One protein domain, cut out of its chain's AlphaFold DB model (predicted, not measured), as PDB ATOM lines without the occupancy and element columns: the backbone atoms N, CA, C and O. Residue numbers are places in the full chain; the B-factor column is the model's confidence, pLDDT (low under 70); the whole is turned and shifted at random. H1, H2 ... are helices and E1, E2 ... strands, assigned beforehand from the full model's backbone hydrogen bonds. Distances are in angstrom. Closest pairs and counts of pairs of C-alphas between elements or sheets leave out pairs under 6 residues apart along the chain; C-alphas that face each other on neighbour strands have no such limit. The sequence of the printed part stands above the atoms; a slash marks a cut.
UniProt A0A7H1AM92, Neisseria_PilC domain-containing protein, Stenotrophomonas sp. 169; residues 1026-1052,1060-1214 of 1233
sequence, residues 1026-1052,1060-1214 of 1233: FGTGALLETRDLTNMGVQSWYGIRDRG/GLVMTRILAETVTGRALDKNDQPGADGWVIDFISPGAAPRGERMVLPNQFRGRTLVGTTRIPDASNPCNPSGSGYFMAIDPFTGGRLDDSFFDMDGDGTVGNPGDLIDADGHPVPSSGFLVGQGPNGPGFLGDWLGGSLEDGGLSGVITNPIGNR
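AT A GLANCE: This is residues 1026 to 1052 and 1060 to 1214 of the 1233 residues of the protein "Neisseria_PilC domain-containing protein" of Stenotrophomonas sp. 169 (UniProt A0A7H1AM92). Amid long loops and little regular structure, look for a strongly twisted antiparallel sheet, E3 E4 E11 E8 E7 E6, through the middle; hairpin E9 E10 crosses its E3 E4 end, a small sandwich of two sheets partly face to face. Mixed sheet E1 E5 E2 extends from E3, and meander E12 E13 E14, successive antiparallel neighbours, has E14 near E11. The printed part has 182 residues, H1 then E1 to E14, mostly strand, under half in named elements; it is compact, radius of gyration of the C-alphas 15.6 A, spanning 45 by 44 by 34 A.

HOW THE PARTS SIT: In the hairpin E7, residues 1113 to 1120, and E8, 1132 to 1138, find N 1116 and O 1136 within hydrogen-bond range, 3.0 A. E3, 1066 to 1069, and E9, 1165 to 1168, come closest at the C-alphas of Ala 1068 and Ala 1168, 5.2 A apart. H1, 1034 to 1037, too short for an O i to N i+4 pair, is apart from E7.

IN THESE COORDINATES: Find C-alpha 1113 at (32.160, 38.842, -36.948); E7 runs 22.6 A to C-alpha 1120 at (22.177, 41.217, -16.769).

THE WHOLE: Residues 1053 to 1059 are cut out; C-alphas 1052 and 1060 are 15.5 A apart. Residues 1200 to 1202 and 1210 to 1214 have pLDDT under 70.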
ATOM      1  N   PHE A1026      38.178  39.448 -24.831       98.06
ATOM      2  CA  PHE A1026      37.656  38.957 -23.559       98.06
ATOM      3  C   PHE A1026      36.659  39.937 -22.956       98.06
ATOM      4  O   PHE A1026      36.827  41.157 -23.020       98.06
ATOM      5  N   GLY A1027      35.619  39.386 -22.347       97.62
ATOM      6  CA  GLY A1027      34.682  40.125 -21.517       97.62
ATOM      7  C   GLY A1027      35.026  40.017 -20.033       97.62
ATOM      8  O   GLY A1027      35.766  39.118 -19.627       97.62
ATOM      9  N   THR A1028      34.499  40.939 -19.229       98.19
ATOM     10  CA  THR A1028      34.691  40.941 -17.776       98.19
ATOM     11  C   THR A1028      33.405  40.684 -16.995       98.19
ATOM     12  O   THR A1028      32.285  40.880 -17.478       98.19
ATOM     13  N   GLY A1029      33.597  40.268 -15.747       95.69
ATOM     14  CA  GLY A1029      32.596  40.011 -14.726       95.69
ATOM     15  C   GLY A1029      32.701  38.604 -14.152       95.69
ATOM     16  O   GLY A1029      33.490  37.787 -14.614       95.69
ATOM     17  N   ALA A1030      31.895  38.343 -13.125       91.75
ATOM     18  CA  ALA A1030      31.757  37.042 -12.482       91.75
ATOM     19  C   ALA A1030      30.279  36.767 -12.169       91.75
ATOM     20  O   ALA A1030      29.488  37.701 -11.998       91.75
ATOM     21  N   LEU A1031      29.906  35.488 -12.149       87.44
ATOM     22  CA  LEU A1031      28.576  35.003 -11.770       87.44
ATOM     23  C   LEU A1031      28.717  33.626 -11.096       87.44
ATOM     24  O   LEU A1031      28.268  32.590 -11.595       87.44
ATOM     25  N   LEU A1032      29.468  33.618  -9.999       85.88
ATOM     26  CA  LEU A1032      29.894  32.428  -9.265       85.88
ATOM     27  C   LEU A1032      29.250  32.351  -7.875       85.88
ATOM     28  O   LEU A1032      29.092  31.252  -7.347       85.88
ATOM     29  N   GLU A1033      28.839  33.492  -7.320       85.62
ATOM     30  CA  GLU A1033      28.386  33.635  -5.936       85.62
ATOM     31  C   GLU A1033      27.080  34.442  -5.833       85.62
ATOM     32  O   GLU A1033      26.784  35.279  -6.686       85.62
ATOM     33  N   THR A1034      26.319  34.284  -4.744       78.94
ATOM     34  CA  THR A1034      25.053  35.015  -4.517       78.94
ATOM     35  C   THR A1034      25.225  36.532  -4.598       78.94
ATOM     36  O   THR A1034      24.378  37.238  -5.148       78.94
ATOM     37  N   ARG A1035      26.347  37.060  -4.083       84.00
ATOM     38  CA  ARG A1035      26.638  38.504  -4.109       84.00
ATOM     39  C   ARG A1035      26.743  39.054  -5.531       84.00
ATOM     40  O   ARG A1035      26.431  40.227  -5.742       84.00
ATOM     41  N   ASP A1036      27.118  38.219  -6.501       87.06
ATOM     42  CA  ASP A1036      27.267  38.628  -7.896       87.06
ATOM     43  C   ASP A1036      25.932  39.071  -8.498       87.06
ATOM     44  O   ASP A1036      25.931  39.975  -9.333       87.06
ATOM     45  N   LEU A1037      24.805  38.517  -8.029       83.06
ATOM     46  CA  LEU A1037      23.458  38.905  -8.462       83.06
ATOM     47  C   LEU A1037      23.097  40.345  -8.064       83.06
ATOM     48  O   LEU A1037      22.277  40.983  -8.716       83.06
ATOM     49  N   THR A1038      23.710  40.859  -6.994       86.69
ATOM     50  CA  THR A1038      23.456  42.214  -6.465       86.69
ATOM     51  C   THR A1038      24.558  43.216  -6.806       86.69
ATOM     52  O   THR A1038      24.376  44.422  -6.637       86.69
ATOM     53  N   ASN A1039      25.707  42.746  -7.298       90.31
ATOM     54  CA  ASN A1039      26.804  43.608  -7.711       90.31
ATOM     55  C   ASN A1039      26.478  44.274  -9.055       90.31
ATOM     56  O   ASN A1039      26.531  43.627 -10.096       90.31
ATOM     57  N   MET A1040      26.192  45.576  -9.025       93.12
ATOM     58  CA  MET A1040      25.830  46.361 -10.213       93.12
ATOM     59  C   MET A1040      27.013  47.106 -10.849       93.12
ATOM     60  O   MET A1040      26.813  47.983 -11.686       93.12
ATOM     61  N   GLY A1041      28.253  46.787 -10.459       94.75
ATOM     62  CA  GLY A1041      29.454  47.427 -10.994       94.75
ATOM     63  C   GLY A1041      29.595  47.269 -12.512       94.75
ATOM     64  O   GLY A1041      29.295  46.211 -13.067       94.75
ATOM     65  N   VAL A1042      30.086  48.317 -13.181       97.44
ATOM     66  CA  VAL A1042      30.280  48.335 -14.640       97.44
ATOM     67  C   VAL A1042      31.314  47.286 -15.055       97.44
ATOM     68  O   VAL A1042      32.452  47.299 -14.575       97.44
ATOM     69  N   GLN A1043      30.929  46.397 -15.971       98.38
ATOM     70  CA  GLN A1043      31.832  45.483 -16.672       98.38
ATOM     71  C   GLN A1043      32.062  45.938 -18.114       98.38
ATOM     72  O   GLN A1043      31.415  46.871 -18.596       98.38
ATOM     73  N   SER A1044      33.006  45.287 -18.788       98.44
ATOM     74  CA  SER A1044      33.474  45.719 -20.097       98.44
ATOM     75  C   SER A1044      33.819  44.546 -21.016       98.44
ATOM     76  O   SER A1044      34.124  43.442 -20.564       98.44
ATOM     77  N   TRP A1045      33.819  44.808 -22.318       98.56
ATOM     78  CA  TRP A1045      34.330  43.927 -23.364       98.56
ATOM     79  C   TRP A1045      35.548  44.565 -24.018       98.56
ATOM     80  O   TRP A1045      35.511  45.747 -24.352       98.56
ATOM     81  N   TYR A1046      36.622  43.803 -24.199       98.62
ATOM     82  CA  TYR A1046      37.886  44.299 -24.726       98.62
ATOM     83  C   TYR A1046      38.350  43.508 -25.946       98.62
ATOM     84  O   TYR A1046      38.193  42.286 -26.005       98.62
ATOM     85  N   GLY A1047      39.041  44.210 -26.843       98.06
ATOM     86  CA  GLY A1047      39.961  43.632 -27.816       98.06
ATOM     87  C   GLY A1047      41.328  44.281 -27.654       98.06
ATOM     88  O   GLY A1047      41.453  45.492 -27.818       98.06
ATOM     89  N   ILE A1048      42.347  43.489 -27.320       98.19
ATOM     90  CA  ILE A1048      43.709  43.957 -27.030       98.19
ATOM     91  C   ILE A1048      44.683  43.407 -28.066       98.19
ATOM     92  O   ILE A1048      44.676  42.211 -28.357       98.19
ATOM     93  N   ARG A1049      45.555  44.263 -28.598       96.12
ATOM     94  CA  ARG A1049      46.633  43.858 -29.510       96.12
ATOM     95  C   ARG A1049      47.805  43.269 -28.730       96.12
ATOM     96  O   ARG A1049      48.424  43.978 -27.938       96.12
ATOM     97  N   ASP A1050      48.163  42.012 -28.992       94.69
ATOM     98  CA  ASP A1050      49.404  41.439 -28.462       94.69
ATOM     99  C   ASP A1050      50.587  41.785 -29.376       94.69
ATOM    100  O   ASP A1050      50.673  41.343 -30.523       94.69
ATOM    101  N   ARG A1051      51.520  42.574 -28.837       91.62
ATOM    102  CA  ARG A1051      52.821  42.893 -29.449       91.62
ATOM    103  C   ARG A1051      53.999  42.415 -28.584       91.62
ATOM    104  O   ARG A1051      55.107  42.928 -28.718       91.62
ATOM    105  N   GLY A1052      53.759  41.488 -27.653       87.69
ATOM    106  CA  GLY A1052      54.749  40.999 -26.688       87.69
ATOM    107  C   GLY A1052      55.081  41.988 -25.562       87.69
ATOM    108  O   GLY A1052      56.045  41.787 -24.823       87.69
ATOM    109  N   GLY A1060      45.240  53.836 -24.644       94.75
ATOM    110  CA  GLY A1060      45.492  53.424 -26.028       94.75
ATOM    111  C   GLY A1060      44.310  52.724 -26.706       94.75
ATOM    112  O   GLY A1060      44.438  52.318 -27.862       94.75
ATOM    113  N   LEU A1061      43.180  52.559 -26.009       97.50
ATOM    114  CA  LEU A1061      41.988  51.878 -26.514       97.50
ATOM    115  C   LEU A1061      40.970  52.896 -27.038       97.50
ATOM    116  O   LEU A1061      40.767  53.944 -26.426       97.50
ATOM    117  N   VAL A1062      40.290  52.575 -28.140       97.62
ATOM    118  CA  VAL A1062      39.092  53.326 -28.549       97.62
ATOM    119  C   VAL A1062      37.884  52.872 -27.723       97.62
ATOM    120  O   VAL A1062      37.728  51.685 -27.442       97.62
ATOM    121  N   MET A1063      37.045  53.820 -27.313       96.88
ATOM    122  CA  MET A1063      35.812  53.559 -26.566       96.88
ATOM    123  C   MET A1063      34.632  53.438 -27.534       96.88
ATOM    124  O   MET A1063      34.348  54.385 -28.267       96.88
ATOM    125  N   THR A1064      33.914  52.320 -27.488       96.94
ATOM    126  CA  THR A1064      32.621  52.114 -28.157       96.94
ATOM    127  C   THR A1064      31.488  52.215 -27.133       96.94
ATOM    128  O   THR A1064      31.501  51.511 -26.122       96.94
ATOM    129  N   ARG A1065      30.493  53.078 -27.375       95.69
ATOM    130  CA  ARG A1065      29.315  53.244 -26.504       95.69
ATOM    131  C   ARG A1065      28.101  52.486 -27.029       95.69
ATOM    132  O   ARG A1065      27.980  52.246 -28.228       95.69
ATOM    133  N   ILE A1066      27.186  52.161 -26.120       96.44
ATOM    134  CA  ILE A1066      25.813  51.782 -26.465       96.44
ATOM    135  C   ILE A1066      25.055  53.077 -26.769       96.44
ATOM    136  O   ILE A1066      25.070  53.998 -25.954       96.44
ATOM    137  N   LEU A1067      24.443  53.157 -27.949       94.94
ATOM    138  CA  LEU A1067      23.715  54.335 -28.428       94.94
ATOM    139  C   LEU A1067      22.222  54.243 -28.125       94.94
ATOM    140  O   LEU A1067      21.628  55.202 -27.646       94.94
ATOM    141  N   ALA A1068      21.629  53.078 -28.376       94.44
ATOM    142  CA  ALA A1068      20.200  52.843 -28.209       94.44
ATOM    143  C   ALA A1068      19.923  51.401 -27.778       94.44
ATOM    144  O   ALA A1068      20.658  50.480 -28.143       94.44
ATOM    145  N   GLU A1069      18.836  51.217 -27.034       94.12
ATOM    146  CA  GLU A1069      18.293  49.923 -26.616       94.12
ATOM    147  C   GLU A1069      16.775  49.925 -26.840       94.12
ATOM    148  O   GLU A1069      16.097  50.919 -26.580       94.12
ATOM    149  N   THR A1070      16.235  48.808 -27.319       90.44
ATOM    150  CA  THR A1070      14.801  48.576 -27.526       90.44
ATOM    151  C   THR A1070      14.358  47.334 -26.751       90.44
ATOM    152  O   THR A1070      15.155  46.672 -26.084       90.44
ATOM    153  N   VAL A1071      13.077  46.975 -26.863       85.75
ATOM    154  CA  VAL A1071      12.548  45.713 -26.315       85.75
ATOM    155  C   VAL A1071      13.057  44.464 -27.048       85.75
ATOM    156  O   VAL A1071      12.815  43.360 -26.571       85.75
ATOM    157  N   THR A1072      13.746  44.612 -28.186       85.62
ATOM    158  CA  THR A1072      14.283  43.493 -28.981       85.62
ATOM    159  C   THR A1072      15.803  43.507 -29.114       85.62
ATOM    160  O   THR A1072      16.392  42.448 -29.304       85.62
ATOM    161  N   GLY A1073      16.482  44.655 -28.997       92.25
ATOM    162  CA  GLY A1073      17.924  44.711 -29.237       92.25
ATOM    163  C   GLY A1073      18.623  45.997 -28.819       92.25
ATOM    164  O   GLY A1073      18.077  46.809 -28.076       92.25
ATOM    165  N   ARG A1074      19.874  46.162 -29.264       94.88
ATOM    166  CA  ARG A1074      20.685  47.364 -29.007       94.88
ATOM    167  C   ARG A1074      21.618  47.722 -30.161       94.88
ATOM    168  O   ARG A1074      22.051  46.840 -30.899       94.88
ATOM    169  N   ALA A1075      22.002  48.992 -30.255       95.62
ATOM    170  CA  ALA A1075      22.967  49.494 -31.233       95.62
ATOM    171  C   ALA A1075      24.193  50.126 -30.552       95.62
ATOM    172  O   ALA A1075      24.056  50.883 -29.589       95.62
ATOM    173  N   LEU A1076      25.390  49.825 -31.066       96.44
ATOM    174  CA  LEU A1076      26.660  50.420 -30.637       96.44
ATOM    175  C   LEU A1076      27.136  51.529 -31.591       96.44
ATOM    176  O   LEU A1076      26.662  51.636 -32.729       96.44
ATOM    177  N   ASP A1077      28.122  52.307 -31.130       95.50
ATOM    178  CA  ASP A1077      28.961  53.176 -31.965       95.50
ATOM    179  C   ASP A1077      29.552  52.407 -33.158       95.50
ATOM    180  O   ASP A1077      29.932  51.238 -33.045       95.50
ATOM    181  N   LYS A1078      29.677  53.082 -34.309       92.44
ATOM    182  CA  LYS A1078      30.241  52.470 -35.521       92.44
ATOM    183  C   LYS A1078      31.749  52.219 -35.419       92.44
ATOM    184  O   LYS A1078      32.187  51.159 -35.831       92.44
ATOM    185  N   ASN A1079      32.509  53.185 -34.891       92.81
ATOM    186  CA  ASN A1079      33.976  53.178 -34.778       92.81
ATOM    187  C   ASN A1079      34.697  52.485 -35.954       92.81
ATOM    188  O   ASN A1079      35.008  51.302 -35.892       92.81
ATOM    189  N   ASP A1080      35.029  53.231 -37.012       88.81
ATOM    190  CA  ASP A1080      35.655  52.651 -38.214       88.81
ATOM    191  C   ASP A1080      37.147  52.287 -38.034       88.81
ATOM    192  O   ASP A1080      37.727  51.630 -38.897       88.81
ATOM    193  N   GLN A1081      37.802  52.713 -36.943       90.56
ATOM    194  CA  GLN A1081      39.195  52.355 -36.642       90.56
ATOM    195  C   GLN A1081      39.421  52.066 -35.153       90.56
ATOM    196  O   GLN A1081      38.876  52.773 -34.302       90.56
ATOM    197  N   PRO A1082      40.276  51.080 -34.817       92.38
ATOM    198  CA  PRO A1082      40.678  50.831 -33.439       92.38
ATOM    199  C   PRO A1082      41.651  51.883 -32.906       92.38
ATOM    200  O   PRO A1082      42.353  52.562 -33.657       92.38
ATOM    201  N   GLY A1083      41.786  51.922 -31.579       94.56
ATOM    202  CA  GLY A1083      42.875  52.626 -30.914       94.56
ATOM    203  C   GLY A1083      44.243  51.992 -31.194       94.56
ATOM    204  O   GLY A1083      44.366  50.915 -31.789       94.56
ATOM    205  N   ALA A1084      45.307  52.654 -30.731       94.31
ATOM    206  CA  ALA A1084      46.680  52.178 -30.903       94.31
ATOM    207  C   ALA A1084      46.886  50.761 -30.336       94.31
ATOM    208  O   ALA A1084      47.554  49.941 -30.981       94.31
ATOM    209  N   ASP A1085      46.250  50.469 -29.200       96.06
ATOM    210  CA  ASP A1085      46.402  49.224 -28.440       96.06
ATOM    211  C   ASP A1085      45.149  48.335 -28.461       96.06
ATOM    212  O   ASP A1085      45.210  47.182 -28.030       96.06
ATOM    213  N   GLY A1086      44.035  48.831 -29.013       97.12
ATOM    214  CA  GLY A1086      42.801  48.064 -29.158       97.12
ATOM    215  C   GLY A1086      41.524  48.874 -28.944       97.12
ATOM    216  O   GLY A1086      41.458  50.055 -29.299       97.12
ATOM    217  N   TRP A1087      40.508  48.235 -28.367       98.25
ATOM    218  CA  TRP A1087      39.194  48.821 -28.100       98.25
ATOM    219  C   TRP A1087      38.581  48.304 -26.793       98.25
ATOM    220  O   TRP A1087      38.982  47.266 -26.259       98.25
ATOM    221  N   VAL A1088      37.601  49.051 -26.279       98.38
ATOM    222  CA  VAL A1088      36.788  48.693 -25.114       98.38
ATOM    223  C   VAL A1088      35.327  49.094 -25.339       98.38
ATOM    224  O   VAL A1088      35.055  50.145 -25.914       98.38
ATOM    225  N   ILE A1089      34.394  48.270 -24.859       98.38
ATOM    226  CA  ILE A1089      32.966  48.572 -24.695       98.38
ATOM    227  C   ILE A1089      32.662  48.482 -23.201       98.38
ATOM    228  O   ILE A1089      32.920  47.450 -22.592       98.38
ATOM    229  N   ASP A1090      32.114  49.537 -22.606       97.88
ATOM    230  CA  ASP A1090      31.606  49.511 -21.233       97.88
ATOM    231  C   ASP A1090      30.104  49.245 -21.284       97.88
ATOM    232  O   ASP A1090      29.383  49.900 -22.040       97.88
ATOM    233  N   PHE A1091      29.622  48.300 -20.478       97.56
ATOM    234  CA  PHE A1091      28.204  47.951 -20.445       97.56
ATOM    235  C   PHE A1091      27.403  48.969 -19.627       97.56
ATOM    236  O   PHE A1091      27.064  48.755 -18.461       97.56
ATOM    237  N   ILE A1092      27.150  50.119 -20.250       96.00
ATOM    238  CA  ILE A1092      26.391  51.234 -19.690       96.00
ATOM    239  C   ILE A1092      25.237  51.542 -20.639       96.00
ATOM    240  O   ILE A1092      25.441  52.128 -21.702       96.00
ATOM    241  N   SER A1093      24.028  51.147 -20.244       93.69
ATOM    242  CA  SER A1093      22.811  51.440 -20.997       93.69
ATOM    243  C   SER A1093      22.550  52.959 -21.068       93.69
ATOM    244  O   SER A1093      22.747  53.662 -20.066       93.69
ATOM    245  N   PRO A1094      22.090  53.495 -22.215       92.12
ATOM    246  CA  PRO A1094      21.822  54.922 -22.381       92.12
ATOM    247  C   PRO A1094      20.813  55.450 -21.352       92.12
ATOM    248  O   PRO A1094      19.724  54.905 -21.192       92.12
ATOM    249  N   GLY A1095      21.167  56.526 -20.642       88.94
ATOM    250  CA  GLY A1095      20.269  57.186 -19.684       88.94
ATOM    251  C   GLY A1095      19.934  56.382 -18.418       88.94
ATOM    252  O   GLY A1095      19.092  56.826 -17.637       88.94
ATOM    253  N   ALA A1096      20.583  55.238 -18.184       88.12
ATOM    254  CA  ALA A1096      20.314  54.363 -17.046       88.12
ATOM    255  C   ALA A1096      21.506  54.265 -16.078       88.12
ATOM    256  O   ALA A1096      22.661  54.499 -16.434       88.12
ATOM    257  N   ALA A1097      21.220  53.892 -14.828       90.12
ATOM    258  CA  ALA A1097      22.256  53.488 -13.881       90.12
ATOM    259  C   ALA A1097      22.871  52.133 -14.296       90.12
ATOM    260  O   ALA A1097      22.196  51.346 -14.965       90.12
ATOM    261  N   PRO A1098      24.117  51.821 -13.883       92.00
ATOM    262  CA  PRO A1098      24.722  50.513 -14.125       92.00
ATOM    263  C   PRO A1098      23.816  49.366 -13.663       92.00
ATOM    264  O   PRO A1098      23.326  49.370 -12.535       92.00
ATOM    265  N   ARG A1099      23.608  48.380 -14.541       92.75
ATOM    266  CA  ARG A1099      22.729  47.218 -14.307       92.75
ATOM    267  C   ARG A1099      23.499  45.931 -13.993       92.75
ATOM    268  O   ARG A1099      22.940  44.845 -14.068       92.75
ATOM    269  N   GLY A1100      24.804  46.037 -13.733       94.19
ATOM    270  CA  GLY A1100      25.665  44.871 -13.522       94.19
ATOM    271  C   GLY A1100      25.771  43.939 -14.733       94.19
ATOM    272  O   GLY A1100      26.058  42.755 -14.545       94.19
ATOM    273  N   GLU A1101      25.526  44.440 -15.949       96.62
ATOM    274  CA  GLU A1101      25.715  43.673 -17.182       96.62
ATOM    275  C   GLU A1101      27.164  43.180 -17.288       96.62
ATOM    276  O   GLU A1101      28.089  43.938 -17.003       96.62
ATOM    277  N   ARG A1102      27.362  41.913 -17.672       95.75
ATOM    278  CA  ARG A1102      28.669  41.239 -17.674       95.75
ATOM    279  C   ARG A1102      28.800  40.143 -18.724       95.75
ATOM    280  O   ARG A1102      27.802  39.585 -19.169       95.75
ATOM    281  N   MET A1103      30.035  39.776 -19.059       95.44
ATOM    282  CA  MET A1103      30.357  38.684 -19.983       95.44
ATOM    283  C   MET A1103      31.135  37.586 -19.258       95.44
ATOM    284  O   MET A1103      32.336  37.702 -19.030       95.44
ATOM    285  N   VAL A1104      30.435  36.505 -18.911       91.31
ATOM    286  CA  VAL A1104      30.999  35.342 -18.194       91.31
ATOM    287  C   VAL A1104      31.161  34.108 -19.087       91.31
ATOM    288  O   VAL A1104      31.597  33.061 -18.619       91.31
ATOM    289  N   LEU A1105      30.833  34.242 -20.374       89.50
ATOM    290  CA  LEU A1105      30.920  33.204 -21.399       89.50
ATOM    291  C   LEU A1105      31.963  33.599 -22.458       89.50
ATOM    292  O   LEU A1105      32.130  34.793 -22.726       89.50
ATOM    293  N   PRO A1106      32.678  32.632 -23.060       90.38
ATOM    294  CA  PRO A1106      33.705  32.922 -24.058       90.38
ATOM    295  C   PRO A1106      33.113  33.531 -25.336       90.38
ATOM    296  O   PRO A1106      31.988  33.224 -25.731       90.38
ATOM    297  N   ASN A1107      33.896  34.373 -26.017       93.62
ATOM    298  CA  ASN A1107      33.537  34.871 -27.345       93.62
ATOM    299  C   ASN A1107      33.755  33.795 -28.420       93.62
ATOM    300  O   ASN A1107      34.563  32.880 -28.247       93.62
ATOM    301  N   GLN A1108      33.095  33.952 -29.567       92.06
ATOM    302  CA  GLN A1108      33.286  33.098 -30.742       92.06
ATOM    303  C   GLN A1108      33.352  33.915 -32.038       92.06
ATOM    304  O   GLN A1108      32.801  35.012 -32.121       92.06
ATOM    305  N   PHE A1109      34.016  33.374 -33.061       90.44
ATOM    306  CA  PHE A1109      34.012  33.954 -34.405       90.44
ATOM    307  C   PHE A1109      32.929  33.319 -35.274       90.44
ATOM    308  O   PHE A1109      32.792  32.096 -35.312       90.44
ATOM    309  N   ARG A1110      32.238  34.148 -36.058       86.50
ATOM    310  CA  ARG A1110      31.393  33.719 -37.177       86.50
ATOM    311  C   ARG A1110      31.824  34.490 -38.421       86.50
ATOM    312  O   ARG A1110      31.471  35.651 -38.597       86.50
ATOM    313  N   GLY A1111      32.637  33.863 -39.269       84.00
ATOM    314  CA  GLY A1111      33.263  34.568 -40.390       84.00
ATOM    315  C   GLY A1111      34.186  35.687 -39.891       84.00
ATOM    316  O   GLY A1111      35.131  35.414 -39.156       84.00
ATOM    317  N   ARG A1112      33.910  36.939 -40.285       85.56
ATOM    318  CA  ARG A1112      34.635  38.136 -39.811       85.56
ATOM    319  C   ARG A1112      33.980  38.823 -38.608       85.56
ATOM    320  O   ARG A1112      34.482  39.849 -38.171       85.56
ATOM    321  N   THR A1113      32.902  38.264 -38.070       91.62
ATOM    322  CA  THR A1113      32.160  38.842 -36.948       91.62
ATOM    323  C   THR A1113      32.614  38.237 -35.627       91.62
ATOM    324  O   THR A1113      32.799  37.018 -35.520       91.62
ATOM    325  N   LEU A1114      32.756  39.085 -34.609       94.75
ATOM    326  CA  LEU A1114      32.960  38.669 -33.228       94.75
ATOM    327  C   LEU A1114      31.614  38.598 -32.515       94.75
ATOM    328  O   LEU A1114      30.899  39.596 -32.422       94.75
ATOM    329  N   VAL A1115      31.288  37.418 -31.998       95.00
ATOM    330  CA  VAL A1115      30.041  37.154 -31.283       95.00
ATOM    331  C   VAL A1115      30.331  36.971 -29.799       95.00
ATOM    332  O   VAL A1115      31.233  36.226 -29.405       95.00
ATOM    333  N   GLY A1116      29.561  37.668 -28.968       94.12
ATOM    334  CA  GLY A1116      29.657  37.625 -27.512       94.12
ATOM    335  C   GLY A1116      28.291  37.447 -26.863       94.12
ATOM    336  O   GLY A1116      27.258  37.661 -27.494       94.12
ATOM    337  N   THR A1117      28.276  37.059 -25.592       93.94
ATOM    338  CA  THR A1117      27.033  36.899 -24.828       93.94
ATOM    339  C   THR A1117      27.156  37.613 -23.499       93.94
ATOM    340  O   THR A1117      28.071  37.326 -22.724       93.94
ATOM    341  N   THR A1118      26.242  38.542 -23.244       95.00
ATOM    342  CA  THR A1118      26.162  39.264 -21.975       95.00
ATOM    343  C   THR A1118      25.029  38.727 -21.112       95.00
ATOM    344  O   THR A1118      24.055  38.164 -21.614       95.00
ATOM    345  N   ARG A1119      25.154  38.909 -19.798       93.00
ATOM    346  CA  ARG A1119      24.129  38.621 -18.792       93.00
ATOM    347  C   ARG A1119      23.911  39.846 -17.920       93.00
ATOM    348  O   ARG A1119      24.871  40.518 -17.555       93.00
ATOM    349  N   ILE A1120      22.664  40.093 -17.562       93.25
ATOM    350  CA  ILE A1120      22.177  41.217 -16.769       93.25
ATOM    351  C   ILE A1120      21.352  40.622 -15.624       93.25
ATOM    352  O   ILE A1120      20.146  40.434 -15.802       93.25
ATOM    353  N   PRO A1121      21.983  40.284 -14.483       89.56
ATOM    354  CA  PRO A1121      21.279  39.740 -13.326       89.56
ATOM    355  C   PRO A1121      20.189  40.686 -12.820       89.56
ATOM    356  O   PRO A1121      20.354  41.905 -12.857       89.56
ATOM    357  N   ASP A1122      19.103  40.123 -12.294       85.31
ATOM    358  CA  ASP A1122      18.023  40.893 -11.678       85.31
ATOM    359  C   ASP A1122      17.566  40.236 -10.375       85.31
ATOM    360  O   ASP A1122      16.509  39.613 -10.286       85.31
ATOM    361  N   ALA A1123      18.360  40.422  -9.320       81.19
ATOM    362  CA  ALA A1123      18.021  39.934  -7.987       81.19
ATOM    363  C   ALA A1123      16.695  40.504  -7.442       81.19
ATOM    364  O   ALA A1123      16.180  39.967  -6.467       81.19
ATOM    365  N   SER A1124      16.145  41.576  -8.032       82.31
ATOM    366  CA  SER A1124      14.857  42.142  -7.616       82.31
ATOM    367  C   SER A1124      13.658  41.349  -8.143       82.31
ATOM    368  O   SER A1124      12.562  41.454  -7.590       82.31
ATOM    369  N   ASN A1125      13.862  40.511  -9.165       81.75
ATOM    370  CA  ASN A1125      12.856  39.604  -9.689       81.75
ATOM    371  C   ASN A1125      13.114  38.173  -9.183       81.75
ATOM    372  O   ASN A1125      13.894  37.431  -9.774       81.75
ATOM    373  N   PRO A1126      12.407  37.701  -8.143       77.00
ATOM    374  CA  PRO A1126      12.662  36.381  -7.567       77.00
ATOM    375  C   PRO A1126      12.179  35.227  -8.458       77.00
ATOM    376  O   PRO A1126      12.385  34.053  -8.143       77.00
ATOM    377  N   CYS A1127      11.505  35.552  -9.562       76.56
ATOM    378  CA  CYS A1127      11.076  34.607 -10.584       76.56
ATOM    379  C   CYS A1127      11.973  34.583 -11.813       76.56
ATOM    380  O   CYS A1127      11.849  33.662 -12.613       76.56
ATOM    381  N   ASN A1128      12.853  35.568 -11.951       77.94
ATOM    382  CA  ASN A1128      13.912  35.585 -12.941       77.94
ATOM    383  C   ASN A1128      15.153  36.272 -12.336       77.94
ATOM    384  O   ASN A1128      15.514  37.375 -12.744       77.94
ATOM    385  N   PRO A1129      15.791  35.646 -11.331       74.25
ATOM    386  CA  PRO A1129      16.947  36.240 -10.662       74.25
ATOM    387  C   PRO A1129      18.179  36.340 -11.575       74.25
ATOM    388  O   PRO A1129      19.058  37.174 -11.353       74.25
ATOM    389  N   SER A1130      18.239  35.510 -12.621       74.06
ATOM    390  CA  SER A1130      19.270  35.566 -13.662       74.06
ATOM    391  C   SER A1130      19.091  36.739 -14.623       74.06
ATOM    392  O   SER A1130      20.044  37.128 -15.301       74.06
ATOM    393  N   GLY A1131      17.897  37.334 -14.627       86.31
ATOM    394  CA  GLY A1131      17.533  38.527 -15.364       86.31
ATOM    395  C   GLY A1131      17.521  38.302 -16.872       86.31
ATOM    396  O   GLY A1131      16.838  37.423 -17.383       86.31
ATOM    397  N   SER A1132      18.230  39.142 -17.613       91.06
ATOM    398  CA  SER A1132      18.215  39.149 -19.085       91.06
ATOM    399  C   SER A1132      19.632  39.088 -19.645       91.06
ATOM    400  O   SER A1132      20.600  38.983 -18.899       91.06
ATOM    401  N   GLY A1133      19.797  39.139 -20.959       93.44
ATOM    402  CA  GLY A1133      21.116  39.190 -21.577       93.44
ATOM    403  C   GLY A1133      21.032  39.459 -23.065       93.44
ATOM    404  O   GLY A1133      19.937  39.572 -23.605       93.44
ATOM    405  N   TYR A1134      22.177  39.601 -23.727       94.19
ATOM    406  CA  TYR A1134      22.211  39.865 -25.162       94.19
ATOM    407  C   TYR A1134      23.151  38.909 -25.879       94.19
ATOM    408  O   TYR A1134      24.268  38.653 -25.422       94.19
ATOM    409  N   PHE A1135      22.723  38.441 -27.048       94.12
ATOM    410  CA  PHE A1135      23.649  37.961 -28.066       94.12
ATOM    411  C   PHE A1135      24.172  39.170 -28.828       94.12
ATOM    412  O   PHE A1135      23.397  39.899 -29.430       94.12
ATOM    413  N   MET A1136      25.478  39.404 -28.770       95.12
ATOM    414  CA  MET A1136      26.152  40.571 -29.336       95.12
ATOM    415  C   MET A1136      26.929  40.181 -30.592       95.12
ATOM    416  O   MET A1136      27.548  39.118 -30.611       95.12
ATOM    417  N   ALA A1137      26.954  41.054 -31.597       95.00
ATOM    418  CA  ALA A1137      27.727  40.885 -32.825       95.00
ATOM    419  C   ALA A1137      28.406  42.204 -33.221       95.00
ATOM    420  O   ALA A1137      27.734  43.218 -33.419       95.00
ATOM    421  N   ILE A1138      29.739  42.191 -33.318       96.12
ATOM    422  CA  ILE A1138      30.564  43.383 -33.586       96.12
ATOM    423  C   ILE A1138      31.727  43.076 -34.536       96.12
ATOM    424  O   ILE A1138      32.059  41.909 -34.775       96.12
ATOM    425  N   ASP A1139      32.381  44.123 -35.039       94.94
ATOM    426  CA  ASP A1139      33.664  43.984 -35.726       94.94
ATOM    427  C   ASP A1139      34.786  43.700 -34.698       94.94
ATOM    428  O   ASP A1139      35.003  44.504 -33.783       94.94
ATOM    429  N   PRO A1140      35.523  42.576 -34.814       95.44
ATOM    430  CA  PRO A1140      36.589  42.228 -33.877       95.44
ATOM    431  C   PRO A1140      37.742  43.228 -33.852       95.44
ATOM    432  O   PRO A1140      38.417  43.346 -32.839       95.44
ATOM    433  N   PHE A1141      38.045  43.912 -34.947       94.75
ATOM    434  CA  PHE A1141      39.260  44.709 -35.079       94.75
ATOM    435  C   PHE A1141      39.027  46.201 -34.887       94.75
ATOM    436  O   PHE A1141      40.011  46.919 -34.728       94.75
ATOM    437  N   THR A1142      37.777  46.661 -34.819       94.50
ATOM    438  CA  THR A1142      37.440  48.034 -34.413       94.50
ATOM    439  C   THR A1142      36.681  48.113 -33.088       94.50
ATOM    440  O   THR A1142      36.743  49.143 -32.415       94.50
ATOM    441  N   GLY A1143      35.997  47.035 -32.690       94.69
ATOM    442  CA  GLY A1143      35.123  47.017 -31.518       94.69
ATOM    443  C   GLY A1143      33.804  47.758 -31.730       94.69
ATOM    444  O   GLY A1143      33.097  48.017 -30.757       94.69
ATOM    445  N   GLY A1144      33.509  48.172 -32.962       95.69
ATOM    446  CA  GLY A1144      32.303  48.895 -33.335       95.69
ATOM    447  C   GLY A1144      31.227  48.000 -33.943       95.69
ATOM    448  O   GLY A1144      31.415  46.800 -34.171       95.69
ATOM    449  N   ARG A1145      30.066  48.598 -34.201       94.81
ATOM    450  CA  ARG A1145      28.959  47.950 -34.907       94.81
ATOM    451  C   ARG A1145      29.347  47.585 -36.350       94.81
ATOM    452  O   ARG A1145      30.055  48.332 -37.016       94.81
ATOM    453  N   LEU A1146      28.794  46.479 -36.846       93.50
ATOM    454  CA  LEU A1146      28.890  46.039 -38.244       93.50
ATOM    455  C   LEU A1146      28.215  47.020 -39.231       93.50
ATOM    456  O   LEU A1146      27.306  47.770 -38.873       93.50
ATOM    457  N   ASP A1147      28.650  46.998 -40.493       89.44
ATOM    458  CA  ASP A1147      28.068  47.842 -41.551       89.44
ATOM    459  C   ASP A1147      26.638  47.423 -41.940       89.44
ATOM    460  O   ASP A1147      25.821  48.284 -42.263       89.44
ATOM    461  N   ASP A1148      26.333  46.125 -41.861       89.00
ATOM    462  CA  ASP A1148      25.047  45.522 -42.226       89.00
ATOM    463  C   ASP A1148      24.395  44.821 -41.020       89.00
ATOM    464  O   ASP A1148      25.073  44.452 -40.053       89.00
ATOM    465  N   SER A1149      23.075  44.603 -41.080       90.88
ATOM    466  CA  SER A1149      22.340  43.841 -40.062       90.88
ATOM    467  C   SER A1149      22.830  42.398 -39.983       90.88
ATOM    468  O   SER A1149      22.956  41.703 -40.993       90.88
ATOM    469  N   PHE A1150      23.093  41.948 -38.756       92.00
ATOM    470  CA  PHE A1150      23.490  40.571 -38.472       92.00
ATOM    471  C   PHE A1150      22.332  39.714 -37.963       92.00
ATOM    472  O   PHE A1150      22.361  38.511 -38.189       92.00
ATOM    473  N   PHE A1151      21.343  40.313 -37.300       92.31
ATOM    474  CA  PHE A1151      20.200  39.638 -36.685       92.31
ATOM    475  C   PHE A1151      18.907  39.969 -37.438       92.31
ATOM    476  O   PHE A1151      18.741  41.117 -37.847       92.31
ATOM    477  N   ASP A1152      18.020  38.983 -37.558       89.56
ATOM    478  CA  ASP A1152      16.604  39.148 -37.919       89.56
ATOM    479  C   ASP A1152      15.853  39.705 -36.694       89.56
ATOM    480  O   ASP A1152      15.623  38.979 -35.720       89.56
ATOM    481  N   MET A1153      15.566  41.009 -36.671       90.00
ATOM    482  CA  MET A1153      14.987  41.667 -35.486       90.00
ATOM    483  C   MET A1153      13.457  41.698 -35.492       90.00
ATOM    484  O   MET A1153      12.868  41.921 -34.429       90.00
ATOM    485  N   ASP A1154      12.819  41.515 -36.651       87.25
ATOM    486  CA  ASP A1154      11.360  41.522 -36.799       87.25
ATOM    487  C   ASP A1154      10.747  40.111 -36.890       87.25
ATOM    488  O   ASP A1154       9.533  39.954 -36.727       87.25
ATOM    489  N   GLY A1155      11.587  39.082 -37.029       84.38
ATOM    490  CA  GLY A1155      11.209  37.675 -37.041       84.38
ATOM    491  C   GLY A1155      10.549  37.240 -38.347       84.38
ATOM    492  O   GLY A1155       9.790  36.264 -38.337       84.38
ATOM    493  N   ASP A1156      10.776  37.962 -39.448       82.75
ATOM    494  CA  ASP A1156      10.173  37.664 -40.748       82.75
ATOM    495  C   ASP A1156      10.878  36.528 -41.515       82.75
ATOM    496  O   ASP A1156      10.353  36.030 -42.520       82.75
ATOM    497  N   GLY A1157      12.027  36.061 -41.013       81.19
ATOM    498  CA  GLY A1157      12.825  35.002 -41.618       81.19
ATOM    499  C   GLY A1157      13.941  35.500 -42.538       81.19
ATOM    500  O   GLY A1157      14.635  34.678 -43.145       81.19
ATOM    501  N   THR A1158      14.110  36.814 -42.688       82.81
ATOM    502  CA  THR A1158      15.110  37.450 -43.547       82.81
ATOM    503  C   THR A1158      15.956  38.451 -42.764       82.81
ATOM    504  O   THR A1158      15.546  38.962 -41.739       82.81
ATOM    505  N   VAL A1159      17.186  38.696 -43.226       87.50
ATOM    506  CA  VAL A1159      18.118  39.623 -42.567       87.50
ATOM    507  C   VAL A1159      18.617  40.660 -43.567       87.50
ATOM    508  O   VAL A1159      18.985  40.321 -44.697       87.50
ATOM    509  N   GLY A1160      18.708  41.912 -43.127       84.25
ATOM    510  CA  GLY A1160      19.122  43.072 -43.916       84.25
ATOM    511  C   GLY A1160      17.954  43.911 -44.436       84.25
ATOM    512  O   GLY A1160      18.153  44.722 -45.344       84.25
ATOM    513  N   ASN A1161      16.746  43.716 -43.903       87.56
ATOM    514  CA  ASN A1161      15.575  44.518 -44.240       87.56
ATOM    515  C   ASN A1161      15.502  45.782 -43.328       87.56
ATOM    516  O   ASN A1161      16.261  45.906 -42.364       87.56
ATOM    517  N   PRO A1162      14.625  46.767 -43.607       89.94
ATOM    518  CA  PRO A1162      14.448  47.920 -42.717       89.94
ATOM    519  C   PRO A1162      13.876  47.594 -41.325       89.94
ATOM    520  O   PRO A1162      14.047  48.408 -40.421       89.94
ATOM    521  N   GLY A1163      13.186  46.460 -41.160       87.12
ATOM    522  CA  GLY A1163      12.670  45.973 -39.874       87.12
ATOM    523  C   GLY A1163      13.772  45.497 -38.920       87.12
ATOM    524  O   GLY A1163      13.599  45.568 -37.706       87.12
ATOM    525  N   ASP A1164      14.945  45.152 -39.459       90.50
ATOM    526  CA  ASP A1164      16.140  44.762 -38.702       90.50
ATOM    527  C   ASP A1164      16.914  45.929 -38.078       90.50
ATOM    528  O   ASP A1164      17.883  45.733 -37.333       90.50
ATOM    529  N   LEU A1165      16.547  47.162 -38.431       93.12
ATOM    530  CA  LEU A1165      17.245  48.363 -37.992       93.12
ATOM    531  C   LEU A1165      16.689  48.859 -36.654       93.12
ATOM    532  O   LEU A1165      15.485  48.891 -36.415       93.12
ATOM    533  N   ILE A1166      17.591  49.320 -35.793       92.00
ATOM    534  CA  ILE A1166      17.269  49.990 -34.534       92.00
ATOM    535  C   ILE A1166      17.399  51.494 -34.741       92.00
ATOM    536  O   ILE A1166      18.380  51.965 -35.314       92.00
ATOM    537  N   ASP A1167      16.422  52.255 -34.257       89.56
ATOM    538  CA  ASP A1167      16.501  53.713 -34.251       89.56
ATOM    539  C   ASP A1167      17.459  54.194 -33.148       89.56
ATOM    540  O   ASP A1167      17.212  53.984 -31.958       89.56
ATOM    541  N   ALA A1168      18.563  54.824 -33.550       87.31
ATOM    542  CA  ALA A1168      19.499  55.501 -32.664       87.31
ATOM    543  C   ALA A1168      19.414  57.013 -32.911       87.31
ATOM    544  O   ALA A1168      19.989  57.527 -33.871       87.31
ATOM    545  N   ASP A1169      18.683  57.719 -32.045       81.81
ATOM    546  CA  ASP A1169      18.479  59.175 -32.097       81.81
ATOM    547  C   ASP A1169      17.903  59.702 -33.432       81.81
ATOM    548  O   ASP A1169      18.300  60.756 -33.931       81.81
ATOM    549  N   GLY A1170      16.939  58.989 -34.023       81.94
ATOM    550  CA  GLY A1170      16.304  59.353 -35.295       81.94
ATOM    551  C   GLY A1170      17.059  58.846 -36.529       81.94
ATOM    552  O   GLY A1170      16.717  59.215 -37.660       81.94
ATOM    553  N   HIS A1171      18.087  58.020 -36.332       89.56
ATOM    554  CA  HIS A1171      18.865  57.391 -37.387       89.56
ATOM    555  C   HIS A1171      18.750  55.863 -37.299       89.56
ATOM    556  O   HIS A1171      19.297  55.263 -36.370       89.56
ATOM    557  N   PRO A1172      18.090  55.203 -38.269       92.69
ATOM    558  CA  PRO A1172      18.008  53.751 -38.293       92.69
ATOM    559  C   PRO A1172      19.382  53.160 -38.613       92.69
ATOM    560  O   PRO A1172      20.033  53.532 -39.594       92.69
ATOM    561  N   VAL A1173      19.828  52.238 -37.768       94.31
ATOM    562  CA  VAL A1173      21.148  51.617 -37.836       94.31
ATOM    563  C   VAL A1173      21.070  50.110 -37.585       94.31
ATOM    564  O   VAL A1173      20.142  49.660 -36.919       94.31
ATOM    565  N   PRO A1174      22.039  49.309 -38.068       93.88
ATOM    566  CA  PRO A1174      22.061  47.877 -37.778       93.88
ATOM    567  C   PRO A1174      22.043  47.565 -36.273       93.88
ATOM    568  O   PRO A1174      22.601  48.298 -35.450       93.88
ATOM    569  N   SER A1175      21.434  46.447 -35.888       94.25
ATOM    570  CA  SER A1175      21.526  45.962 -34.510       94.25
ATOM    571  C   SER A1175      22.924  45.403 -34.214       94.25
ATOM    572  O   SER A1175      23.514  44.690 -35.023       94.25
ATOM    573  N   SER A1176      23.467  45.723 -33.039       95.44
ATOM    574  CA  SER A1176      24.697  45.128 -32.487       95.44
ATOM    575  C   SER A1176      24.409  44.053 -31.442       95.44
ATOM    576  O   SER A1176      25.334  43.372 -30.998       95.44
ATOM    577  N   GLY A1177      23.151  43.905 -31.022       94.81
ATOM    578  CA  GLY A1177      22.770  42.865 -30.084       94.81
ATOM    579  C   GLY A1177      21.281  42.554 -30.069       94.81
ATOM    580  O   GLY A1177      20.451  43.450 -30.184       94.81
ATOM    581  N   PHE A1178      20.967  41.283 -29.864       93.75
ATOM    582  CA  PHE A1178      19.624  40.730 -29.726       93.75
ATOM    583  C   PHE A1178      19.331  40.441 -28.248       93.75
ATOM    584  O   PHE A1178      20.118  39.750 -27.597       93.75
ATOM    585  N   LEU A1179      18.237  40.991 -27.712       93.50
ATOM    586  CA  LEU A1179      17.840  40.838 -26.312       93.50
ATOM    587  C   LEU A1179      17.228  39.455 -26.065       93.50
ATOM    588  O   LEU A1179      16.341  39.002 -26.782       93.50
ATOM    589  N   VAL A1180      17.642  38.833 -24.968       89.62
ATOM    590  CA  VAL A1180      17.112  37.576 -24.452       89.62
ATOM    591  C   VAL A1180      16.514  37.832 -23.066       89.62
ATOM    592  O   VAL A1180      17.181  38.360 -22.176       89.62
ATOM    593  N   GLY A1181      15.238  37.477 -22.880       84.00
ATOM    594  CA  GLY A1181      14.456  37.805 -21.675       84.00
ATOM    595  C   GLY A1181      14.774  36.981 -20.420       84.00
ATOM    596  O   GLY A1181      14.187  37.229 -19.371       84.00
ATOM    597  N   GLN A1182      15.681  36.013 -20.530       81.94
ATOM    598  CA  GLN A1182      16.205  35.168 -19.453       81.94
ATOM    599  C   GLN A1182      17.728  35.152 -19.561       81.94
ATOM    600  O   GLN A1182      18.247  35.362 -20.660       81.94
ATOM    601  N   GLY A1183      18.447  34.864 -18.474       80.75
ATOM    602  CA  GLY A1183      19.907  34.732 -18.507       80.75
ATOM    603  C   GLY A1183      20.369  33.736 -19.589       80.75
ATOM    604  O   GLY A1183      20.106  32.537 -19.446       80.75
ATOM    605  N   PRO A1184      21.037  34.183 -20.676       81.00
ATOM    606  CA  PRO A1184      21.423  33.292 -21.768       81.00
ATOM    607  C   PRO A1184      22.649  32.444 -21.404       81.00
ATOM    608  O   PRO A1184      23.630  32.946 -20.841       81.00
ATOM    609  N   ASN A1185      22.637  31.156 -21.757       78.25
ATOM    610  CA  ASN A1185      23.845  30.325 -21.794       78.25
ATOM    611  C   ASN A1185      24.632  30.544 -23.096       78.25
ATOM    612  O   ASN A1185      24.250  31.355 -23.940       78.25
ATOM    613  N   GLY A1186      25.770  29.857 -23.238       74.25
ATOM    614  CA  GLY A1186      26.602  29.940 -24.441       74.25
ATOM    615  C   GLY A1186      25.796  29.572 -25.692       74.25
ATOM    616  O   GLY A1186      25.282  28.454 -25.747       74.25
ATOM    617  N   PRO A1187      25.651  30.477 -26.675       75.88
ATOM    618  CA  PRO A1187      24.876  30.187 -27.866       75.88
ATOM    619  C   PRO A1187      25.697  29.380 -28.868       75.88
ATOM    620  O   PRO A1187      26.920  29.517 -28.967       75.88
ATOM    621  N   GLY A1188      24.996  28.577 -29.653       76.12
ATOM    622  CA  GLY A1188      25.537  27.806 -30.754       76.12
ATOM    623  C   GLY A1188      24.922  28.206 -32.093       76.12
ATOM    624  O   GLY A1188      23.896  28.884 -32.141       76.12
ATOM    625  N   PHE A1189      25.565  27.785 -33.183       75.62
ATOM    626  CA  PHE A1189      25.084  28.025 -34.543       75.62
ATOM    627  C   PHE A1189      24.557  26.737 -35.171       75.62
ATOM    628  O   PHE A1189      25.266  25.729 -35.201       75.62
ATOM    629  N   LEU A1190      23.363  26.802 -35.758       70.50
ATOM    630  CA  LEU A1190      22.820  25.769 -36.636       70.50
ATOM    631  C   LEU A1190      22.396  26.410 -37.957       70.50
ATOM    632  O   LEU A1190      21.403  27.129 -38.017       70.50
ATOM    633  N   GLY A1191      23.164  26.164 -39.022       72.94
ATOM    634  CA  GLY A1191      22.994  26.925 -40.257       72.94
ATOM    635  C   GLY A1191      23.173  28.415 -39.965       72.94
ATOM    636  O   GLY A1191      24.223  28.808 -39.449       72.94
ATOM    637  N   ASP A1192      22.143  29.201 -40.259       78.00
ATOM    638  CA  ASP A1192      22.085  30.645 -40.031       78.00
ATOM    639  C   ASP A1192      21.440  31.025 -38.690       78.00
ATOM    640  O   ASP A1192      21.481  32.181 -38.290       78.00
ATOM    641  N   TRP A1193      20.902  30.071 -37.934       78.75
ATOM    642  CA  TRP A1193      20.325  30.335 -36.620       78.75
ATOM    643  C   TRP A1193      21.388  30.392 -35.526       78.75
ATOM    644  O   TRP A1193      22.258  29.519 -35.450       78.75
ATOM    645  N   LEU A1194      21.283  31.399 -34.662       82.12
ATOM    646  CA  LEU A1194      22.055  31.555 -33.436       82.12
ATOM    647  C   LEU A1194      21.124  31.399 -32.237       82.12
ATOM    648  O   LEU A1194      20.179  32.169 -32.088       82.12
ATOM    649  N   GLY A1195      21.429  30.481 -31.329       76.75
ATOM    650  CA  GLY A1195      20.653  30.362 -30.101       76.75
ATOM    651  C   GLY A1195      21.156  29.292 -29.148       76.75
ATOM    652  O   GLY A1195      22.179  28.648 -29.379       76.75
ATOM    653  N   GLY A1196      20.454  29.125 -28.033       72.75
ATOM    654  CA  GLY A1196      20.860  28.221 -26.965       72.75
ATOM    655  C   GLY A1196      19.839  28.114 -25.837       72.75
ATOM    656  O   GLY A1196      18.718  28.615 -25.936       72.75
ATOM    657  N   SER A1197      20.241  27.431 -24.765       72.12
ATOM    658  CA  SER A1197      19.450  27.291 -23.543       72.12
ATOM    659  C   SER A1197      19.511  28.566 -22.718       72.12
ATOM    660  O   SER A1197      20.511  29.288 -22.689       72.12
ATOM    661  N   LEU A1198      18.431  28.801 -21.999       73.94
ATOM    662  CA  LEU A1198      18.308  29.811 -20.965       73.94
ATOM    663  C   LEU A1198      18.466  29.142 -19.596       73.94
ATOM    664  O   LEU A1198      18.329  27.923 -19.473       73.94
ATOM    665  N   GLU A1199      18.743  29.919 -18.549       70.81
ATOM    666  CA  GLU A1199      18.882  29.369 -17.187       70.81
ATOM    667  C   GLU A1199      17.585  28.758 -16.614       70.81
ATOM    668  O   GLU A1199      17.639  27.966 -15.671       70.81
ATOM    669  N   ASP A1200      16.420  29.075 -17.186       63.91
ATOM    670  CA  ASP A1200      15.123  28.478 -16.831       63.91
ATOM    671  C   ASP A1200      14.798  27.189 -17.616       63.91
ATOM    672  O   ASP A1200      13.807  26.519 -17.328       63.91
ATOM    673  N   GLY A1201      15.633  26.818 -18.593       64.69
ATOM    674  CA  GLY A1201      15.411  25.677 -19.485       64.69
ATOM    675  C   GLY A1201      14.640  25.944 -20.752       64.69
ATOM    676  O   GLY A1201      14.506  25.029 -21.567       64.69
ATOM    677  N   GLY A1202      14.223  27.187 -20.980       66.50
ATOM    678  CA  GLY A1202      13.779  27.625 -22.290       66.50
ATOM    679  C   GLY A1202      14.894  27.538 -23.335       66.50
ATOM    680  O   GLY A1202      16.086  27.587 -23.023       66.50
ATOM    681  N   LEU A1203      14.498  27.436 -24.602       71.75
ATOM    682  CA  LEU A1203      15.374  27.669 -25.749       71.75
ATOM    683  C   LEU A1203      15.055  29.051 -26.324       71.75
ATOM    684  O   LEU A1203      13.887  29.418 -26.436       71.75
ATOM    685  N   SER A1204      16.081  29.808 -26.703       77.31
ATOM    686  CA  SER A1204      15.930  31.089 -27.399       77.31
ATOM    687  C   SER A1204      16.966  31.216 -28.506       77.31
ATOM    688  O   SER A1204      18.065  30.669 -28.399       77.31
ATOM    689  N   GLY A1205      16.627  31.943 -29.565       80.38
ATOM    690  CA  GLY A1205      17.535  32.217 -30.664       80.38
ATOM    691  C   GLY A1205      16.931  33.134 -31.713       80.38
ATOM    692  O   GLY A1205      15.776  33.543 -31.605       80.38
ATOM    693  N   VAL A1206      17.740  33.443 -32.716       85.12
ATOM    694  CA  VAL A1206      17.478  34.429 -33.762       85.12
ATOM    695  C   VAL A1206      18.164  33.992 -35.056       85.12
ATOM    696  O   VAL A1206      19.228  33.366 -35.022       85.12
ATOM    697  N   ILE A1207      17.562  34.293 -36.206       85.94
ATOM    698  CA  ILE A1207      18.200  34.062 -37.507       85.94
ATOM    699  C   ILE A1207      19.291  35.114 -37.708       85.94
ATOM    700  O   ILE A1207      19.137  36.279 -37.347       85.94
ATOM    701  N   THR A1208      20.425  34.691 -38.256       87.50
ATOM    702  CA  THR A1208      21.584  35.546 -38.485       87.50
ATOM    703  C   THR A1208      22.036  35.507 -39.930       87.50
ATOM    704  O   THR A1208      21.912  34.494 -40.609       87.50
ATOM    705  N   ASN A1209      22.627  36.598 -40.404       82.88
ATOM    706  CA  ASN A1209      23.318  36.603 -41.684       82.88
ATOM    707  C   ASN A1209      24.823  36.483 -41.440       82.88
ATOM    708  O   ASN A1209      25.406  37.379 -40.822       82.88
ATOM    709  N   PRO A1210      25.505  35.428 -41.921       64.69
ATOM    710  CA  PRO A1210      26.957  35.390 -41.906       64.69
ATOM    711  C   PRO A1210      27.503  36.441 -42.886       64.69
ATOM    712  O   PRO A1210      27.819  36.150 -44.044       64.69
ATOM    713  N   ILE A1211      27.640  37.678 -42.404       55.59
ATOM    714  CA  ILE A1211      28.279  38.782 -43.115       55.59
ATOM    715  C   ILE A1211      29.678  38.307 -43.541       55.59
ATOM    716  O   ILE A1211      30.561  38.065 -42.718       55.59
ATOM    717  N   GLY A1212      29.878  38.118 -44.851       48.00
ATOM    718  CA  GLY A1212      31.207  37.888 -45.427       48.00
ATOM    719  C   GLY A1212      31.517  36.518 -46.042       48.00
ATOM    720  O   GLY A1212      32.675  36.295 -46.385       48.00
ATOM    721  N   ASN A1213      30.548  35.634 -46.317       37.00
ATOM    722  CA  ASN A1213      30.831  34.369 -47.035       37.00
ATOM    723  C   ASN A1213      31.292  34.523 -48.510       37.00
ATOM    724  O   ASN A1213      31.470  33.540 -49.231       37.00
ATOM    725  N   ARG A1214      31.569  35.746 -48.985       35.69
ATOM    726  CA  ARG A1214      32.366  35.945 -50.201       35.69
ATOM    727  C   ARG A1214      33.850  35.842 -49.851       35.69
ATOM    728  O   ARG A1214      34.532  36.854 -49.719       35.69
TER     729      ARG A1214